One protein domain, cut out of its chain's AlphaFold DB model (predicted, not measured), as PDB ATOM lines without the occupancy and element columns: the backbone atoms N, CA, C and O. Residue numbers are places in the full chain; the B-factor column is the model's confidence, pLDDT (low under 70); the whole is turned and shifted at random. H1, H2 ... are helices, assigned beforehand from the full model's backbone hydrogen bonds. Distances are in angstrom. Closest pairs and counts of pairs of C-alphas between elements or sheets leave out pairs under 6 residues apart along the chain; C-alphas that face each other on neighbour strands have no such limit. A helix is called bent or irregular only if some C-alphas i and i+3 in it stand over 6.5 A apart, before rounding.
ATOM      1  N   TYR A  18      97.873 150.563 138.596       77.69
ATOM      2  CA  TYR A  18      98.047 150.582 140.050       77.69
ATOM      3  C   TYR A  18      98.622 149.283 140.626       77.69
ATOM      4  O   TYR A  18      99.417 149.339 141.558       77.69
ATOM      5  N   TYR A  19      98.259 148.128 140.067       85.12
ATOM      6  CA  TYR A  19      98.786 146.830 140.485       85.12
ATOM      7  C   TYR A  19     100.283 146.726 140.187       85.12
ATOM      8  O   TYR A  19     101.053 146.399 141.081       85.12
ATOM      9  N   LEU A  20     100.705 147.123 138.982       85.88
ATOM     10  CA  LEU A  20     102.124 147.146 138.601       85.88
ATOM     11  C   LEU A  20     102.946 148.086 139.491       85.88
ATOM     12  O   LEU A  20     104.065 147.766 139.878       85.88
ATOM     13  N   LEU A  21     102.383 149.241 139.854       86.38
ATOM     14  CA  LEU A  21     103.041 150.187 140.758       86.38
ATOM     15  C   LEU A  21     103.152 149.641 142.187       86.38
ATOM     16  O   LEU A  21     104.153 149.881 142.861       86.38
ATOM     17  N   LEU A  22     102.133 148.922 142.660       87.62
ATOM     18  CA  LEU A  22     102.159 148.258 143.961       87.62
ATOM     19  C   LEU A  22     103.179 147.121 143.979       87.62
ATOM     20  O   LEU A  22     103.940 147.021 144.939       87.62
ATOM     21  N   GLU A  23     103.227 146.322 142.918       89.00
ATOM     22  CA  GLU A  23     104.194 145.243 142.743       89.00
ATOM     23  C   GLU A  23     105.628 145.782 142.747       89.00
ATOM     24  O   GLU A  23     106.441 145.337 143.554       89.00
ATOM     25  N   ASP A  24     105.921 146.815 141.952       89.12
ATOM     26  CA  ASP A  24     107.254 147.431 141.891       89.12
ATOM     27  C   ASP A  24     107.650 148.082 143.230       89.12
ATOM     28  O   ASP A  24     108.773 147.925 143.720       89.12
ATOM     29  N   LYS A  25     106.710 148.763 143.899       89.88
ATOM     30  CA  LYS A  25     106.953 149.364 145.220       89.88
ATOM     31  C   LYS A  25     107.213 148.303 146.287       89.88
ATOM     32  O   LYS A  25     108.061 148.504 147.160       89.88
ATOM     33  N   TRP A  26     106.500 147.183 146.229       89.06
ATOM     34  CA  TRP A  26     106.683 146.075 147.158       89.06
ATOM     35  C   TRP A  26     107.988 145.324 146.887       89.06
ATOM     36  O   TRP A  26     108.733 145.061 147.829       89.06
ATOM     37  N   ALA A  27     108.329 145.086 145.620       88.62
ATOM     38  CA  ALA A  27     109.589 144.476 145.203       88.62
ATOM     39  C   ALA A  27     110.797 145.309 145.652       88.62
ATOM     40  O   ALA A  27     111.715 144.776 146.272       88.62
ATOM     41  N   LYS A  28     110.770 146.633 145.445       89.56
ATOM     42  CA  LYS A  28     111.819 147.549 145.933       89.56
ATOM     43  C   LYS A  28     111.945 147.520 147.452       89.56
ATOM     44  O   LYS A  28     113.055 147.477 147.983       89.56
ATOM     45  N   LYS A  29     110.814 147.502 148.164       85.62
ATOM     46  CA  LYS A  29     110.799 147.444 149.630       85.62
ATOM     47  C   LYS A  29     111.347 146.116 150.153       85.62
ATOM     48  O   LYS A  29     112.161 146.130 151.070       85.62
ATOM     49  N   MET A  30     110.969 144.989 149.550       83.69
ATOM     50  CA  MET A  30     111.523 143.680 149.903       83.69
ATOM     51  C   MET A  30     113.003 143.576 149.557       83.69
ATOM     52  O   MET A  30     113.781 143.138 150.396       83.69
ATOM     53  N   SER A  31     113.423 144.070 148.393       83.69
ATOM     54  CA  SER A  31     114.835 144.111 148.015       83.69
ATOM     55  C   SER A  31     115.664 144.916 149.016       83.69
ATOM     56  O   SER A  31     116.738 144.467 149.397       83.69
ATOM     57  N   SER A  32     115.162 146.064 149.482       82.56
ATOM     58  CA  SER A  32     115.835 146.887 150.497       82.56
ATOM     59  C   SER A  32     115.880 146.220 151.873       82.56
ATOM     60  O   SER A  32     116.857 146.394 152.599       82.56
ATOM     61  N   LEU A  33     114.837 145.477 152.249       77.06
ATOM     62  CA  LEU A  33     114.824 144.717 153.497       77.06
ATOM     63  C   LEU A  33     115.811 143.549 153.422       77.06
ATOM     64  O   LEU A  33     116.568 143.333 154.362       77.06
ATOM     65  N   THR A  34     115.854 142.831 152.299       79.44
ATOM     66  CA  THR A  34     116.713 141.657 152.100       79.44
ATOM     67  C   THR A  34     118.182 142.017 151.852       79.44
ATOM     68  O   THR A  34     119.053 141.265 152.283       79.44
ATOM     69  N   SER A  35     118.496 143.167 151.240       75.69
ATOM     70  CA  SER A  35     119.877 143.552 150.897       75.69
ATOM     71  C   SER A  35     120.774 143.832 152.108       75.69
ATOM     72  O   SER A  35     121.991 143.730 151.996       75.69
ATOM     73  N   GLY A  36     120.198 144.181 153.264       72.62
ATOM     74  CA  GLY A  36     120.941 144.482 154.498       72.62
ATOM     75  C   GLY A  36     121.056 143.317 155.490       72.62
ATOM     76  O   GLY A  36     121.658 143.468 156.556       72.62
ATOM     77  N   LEU A  37     120.461 142.158 155.196       71.38
ATOM     78  CA  LEU A  37     120.366 141.041 156.137       71.38
ATOM     79  C   LEU A  37     121.490 140.020 155.918       71.38
ATOM     80  O   LEU A  37     121.619 139.407 154.864       71.38
ATOM     81  N   SER A  38     122.279 139.776 156.969       77.56
ATOM     82  CA  SER A  38     123.256 138.680 157.001       77.56
ATOM     83  C   SER A  38     122.572 137.323 156.774       77.56
ATOM     84  O   SER A  38     121.485 137.074 157.302       77.56
ATOM     85  N   ARG A  39     123.238 136.410 156.050       75.56
ATOM     86  CA  ARG A  39     122.717 135.089 155.636       75.56
ATOM     87  C   ARG A  39     122.076 134.295 156.784       75.56
ATOM     88  O   ARG A  39     121.045 133.660 156.593       75.56
ATOM     89  N   LYS A  40     122.637 134.389 157.996       80.56
ATOM     90  CA  LYS A  40     122.105 133.731 159.206       80.56
ATOM     91  C   LYS A  40     120.750 134.302 159.647       80.56
ATOM     92  O   LYS A  40     119.858 133.546 160.013       80.56
ATOM     93  N   LYS A  41     120.573 135.626 159.573       82.88
ATOM     94  CA  LYS A  41     119.305 136.296 159.908       82.88
ATOM     95  C   LYS A  41     118.223 135.972 158.879       82.88
ATOM     96  O   LYS A  41     117.081 135.759 159.256       82.88
ATOM     97  N   MET A  42     118.591 135.864 157.602       82.75
ATOM     98  CA  MET A  42     117.661 135.474 156.538       82.75
ATOM     99  C   MET A  42     117.125 134.049 156.740       82.75
ATOM    100  O   MET A  42     115.925 133.829 156.618       82.75
ATOM    101  N   VAL A  43     117.989 133.104 157.134       86.81
ATOM    102  CA  VAL A  43     117.571 131.737 157.494       86.81
ATOM    103  C   VAL A  43     116.651 131.742 158.716       86.81
ATOM    104  O   VAL A  43     115.632 131.062 158.707       86.81
ATOM    105  N   PHE A  44     116.949 132.544 159.740       89.62
ATOM    106  CA  PHE A  44     116.088 132.648 160.922       89.62
ATOM    107  C   PHE A  44     114.699 133.218 160.591       89.62
ATOM    108  O   PHE A  44     113.686 132.682 161.035       89.62
ATOM    109  N   VAL A  45     114.637 134.261 159.756       87.50
ATOM    110  CA  VAL A  45     113.374 134.834 159.260       87.50
ATOM    111  C   VAL A  45     112.596 133.810 158.434       87.50
ATOM    112  O   VAL A  45     111.386 133.698 158.600       87.50
ATOM    113  N   LEU A  46     113.278 133.029 157.591       89.44
ATOM    114  CA  LEU A  46     112.652 131.968 156.807       89.44
ATOM    115  C   LEU A  46     112.050 130.885 157.710       89.44
ATOM    116  O   LEU A  46     110.901 130.503 157.519       89.44
ATOM    117  N   ILE A  47     112.798 130.427 158.717       93.75
ATOM    118  CA  ILE A  47     112.314 129.438 159.687       93.75
ATOM    119  C   ILE A  47     111.089 129.985 160.424       93.75
ATOM    120  O   ILE A  47     110.071 129.304 160.490       93.75
ATOM    121  N   GLY A  48     111.146 131.228 160.912       93.88
ATOM    122  CA  GLY A  48     110.003 131.875 161.557       93.88
ATOM    123  C   GLY A  48     108.783 131.968 160.636       93.88
ATOM    124  O   GLY A  48     107.675 131.638 161.047       93.88
ATOM    125  N   PHE A  49     108.985 132.345 159.373       92.38
ATOM    126  CA  PHE A  49     107.920 132.413 158.374       92.38
ATOM    127  C   PHE A  49     107.272 131.047 158.116       92.38
ATOM    128  O   PHE A  49     106.044 130.954 158.059       92.38
ATOM    129  N   VAL A  50     108.080 129.990 157.993       95.31
ATOM    130  CA  VAL A  50     107.592 128.618 157.811       95.31
ATOM    131  C   VAL A  50     106.803 128.173 159.035       95.31
ATOM    132  O   VAL A  50     105.677 127.724 158.875       95.31
ATOM    133  N   VAL A  51     107.335 128.361 160.247       95.81
ATOM    134  CA  VAL A  51     106.646 127.975 161.488       95.81
ATOM    135  C   VAL A  51     105.307 128.696 161.613       95.81
ATOM    136  O   VAL A  51     104.293 128.039 161.812       95.81
ATOM    137  N   LEU A  52     105.271 130.018 161.417       93.56
ATOM    138  CA  LEU A  52     104.031 130.797 161.471       93.56
ATOM    139  C   LEU A  52     103.014 130.319 160.428       93.56
ATOM    140  O   LEU A  52     101.858 130.070 160.760       93.56
ATOM    141  N   SER A  53     103.453 130.130 159.181       91.94
ATOM    142  CA  SER A  53     102.586 129.668 158.090       91.94
ATOM    143  C   SER A  53     102.061 128.253 158.338       91.94
ATOM    144  O   SER A  53     100.887 127.966 158.088       91.94
ATOM    145  N   SER A  54     102.907 127.359 158.851       92.75
ATOM    146  CA  SER A  54     102.526 126.001 159.230       92.75
ATOM    147  C   SER A  54     101.539 126.011 160.391       92.75
ATOM    148  O   SER A  54     100.516 125.340 160.294       92.75
ATOM    149  N   SER A  55     101.774 126.805 161.439       92.56
ATOM    150  CA  SER A  55     100.856 126.953 162.574       92.56
ATOM    151  C   SER A  55      99.491 127.490 162.146       92.56
ATOM    152  O   SER A  55      98.474 126.957 162.582       92.56
ATOM    153  N   SER A  56      99.437 128.489 161.259       89.00
ATOM    154  CA  SER A  56      98.168 128.997 160.724       89.00
ATOM    155  C   SER A  56      97.416 127.940 159.914       89.00
ATOM    156  O   SER A  56      96.212 127.781 160.098       89.00
ATOM    157  N   ASN A  57      98.106 127.179 159.059       89.62
ATOM    158  CA  ASN A  57      97.477 126.085 158.310       89.62
ATOM    159  C   ASN A  57      96.977 124.974 159.236       89.62
ATOM    160  O   ASN A  57      95.839 124.535 159.097       89.62
ATOM    161  N   ILE A  58      97.789 124.559 160.214       91.81
ATOM    162  CA  ILE A  58      97.389 123.569 161.221       91.81
ATOM    163  C   ILE A  58      96.157 124.054 161.988       91.81
ATOM    164  O   ILE A  58      95.245 123.269 162.219       91.81
ATOM    165  N   TYR A  59      96.101 125.342 162.336       88.88
ATOM    166  CA  TYR A  59      94.970 125.934 163.040       88.88
ATOM    167  C   TYR A  59      93.696 125.914 162.189       88.88
ATOM    168  O   TYR A  59      92.637 125.543 162.687       88.88
ATOM    169  N   ILE A  60      93.793 126.250 160.897       85.50
ATOM    170  CA  ILE A  60      92.664 126.175 159.956       85.50
ATOM    171  C   ILE A  60      92.168 124.733 159.820       85.50
ATOM    172  O   ILE A  60      90.964 124.497 159.883       85.50
ATOM    173  N   ILE A  61      93.081 123.770 159.678       87.06
ATOM    174  CA  ILE A  61      92.749 122.345 159.572       87.06
ATOM    175  C   ILE A  61      92.073 121.868 160.859       87.06
ATOM    176  O   ILE A  61      90.988 121.294 160.808       87.06
ATOM    177  N   TYR A  62      92.671 122.153 162.016       86.56
ATOM    178  CA  TYR A  62      92.126 121.777 163.317       86.56
ATOM    179  C   TYR A  62      90.736 122.379 163.542       86.56
ATOM    180  O   TYR A  62      89.810 121.669 163.930       86.56
ATOM    181  N   ARG A  63      90.552 123.666 163.217       79.06
ATOM    182  CA  ARG A  63      89.241 124.319 163.260       79.06
ATOM    183  C   ARG A  63      88.256 123.657 162.295       79.06
ATOM    184  O   ARG A  63      87.116 123.452 162.688       79.06
ATOM    185  N   GLY A  64      88.670 123.293 161.084       78.50
ATOM    186  CA  GLY A  64      87.819 122.615 160.100       78.50
ATOM    187  C   GLY A  64      87.363 121.216 160.526       78.50
ATOM    188  O   GLY A  64      86.235 120.834 160.237       78.50
ATOM    189  N   PHE A  65      88.202 120.467 161.249       80.38
ATOM    190  CA  PHE A  65      87.839 119.148 161.781       80.38
ATOM    191  C   PHE A  65      87.014 119.223 163.074       80.38
ATOM    192  O   PHE A  65      86.131 118.393 163.272       80.38
ATOM    193  N   ASN A  66      87.287 120.197 163.951       75.81
ATOM    194  CA  ASN A  66      86.639 120.304 165.264       75.81
ATOM    195  C   ASN A  66      85.343 121.137 165.241       75.81
ATOM    196  O   ASN A  66      84.460 120.945 166.072       75.81
ATOM    197  N   SER A  67      85.202 122.048 164.275       60.44
ATOM    198  CA  SER A  67      83.944 122.747 163.998       60.44
ATOM    199  C   SER A  67      83.153 121.868 163.038       60.44
ATOM    200  O   SER A  67      83.248 122.046 161.828       60.44
TER     201      SER A  67
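What this domain is: This is residues 18 to 67 of the 153 residues of an uncharacterized protein of Flavobacterium sp. ov086 (UniProt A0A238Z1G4). Two long helices, H2 and the shorter H1, meet near their ends as an open V, with a tight link of three residues at the corner. The arms spread away from that corner, and most of each stands free: residues 18 to 33 of H1, and residues 46 to 67, of which 46 to 66 belong to H2. The printed part has 50 residues with two named helices, H1 then H2, and no named strand; the class is all helix. The whole is extended, with a radius of gyration of the C-alphas of 16.0 A, and flat, with spans of 42 by 35 by 7 A.

Where its parts are: H2, the longest helix, has 28 residues, Arg 39 to Asn 66, and measures 40.2 A from first to last C-alpha. It begins with C-alpha 39 at (122.717, 135.089, 155.636) and ends with C-alpha 66 at (86.639, 120.304, 165.264). H1 has 18 residues, Tyr 18 to Ser 35, and measures 25.4 A from C-alpha 18 at (98.047, 150.582, 140.050) to C-alpha 35. Neither helix is bent or irregular.

How they stand to each other: H2 and H1 are close but not clearly touching, with 1 pair of C-alphas within 8 A. That closest pair is Thr 34 and Met 42, whose C-alphas are 7.7 A apart. The two helices run opposite ways at a steep tilt of 54 degrees. Their centres are 23.3 A apart. In both H1 and H2, every backbone O i to N i+4 pair is within hydrogen-bond range.

The domain as a whole: The two C-alphas farthest apart are those of Gly 36 and Ser 67, at 43.9 A. The first and last printed C-alphas, of Tyr 18 and Ser 67, are 39.3 A apart. The printed part has no cut, and the link from H1 to H2 is tight. The mean pLDDT of the printed part is 85.1, and residue 67 alone is under 70.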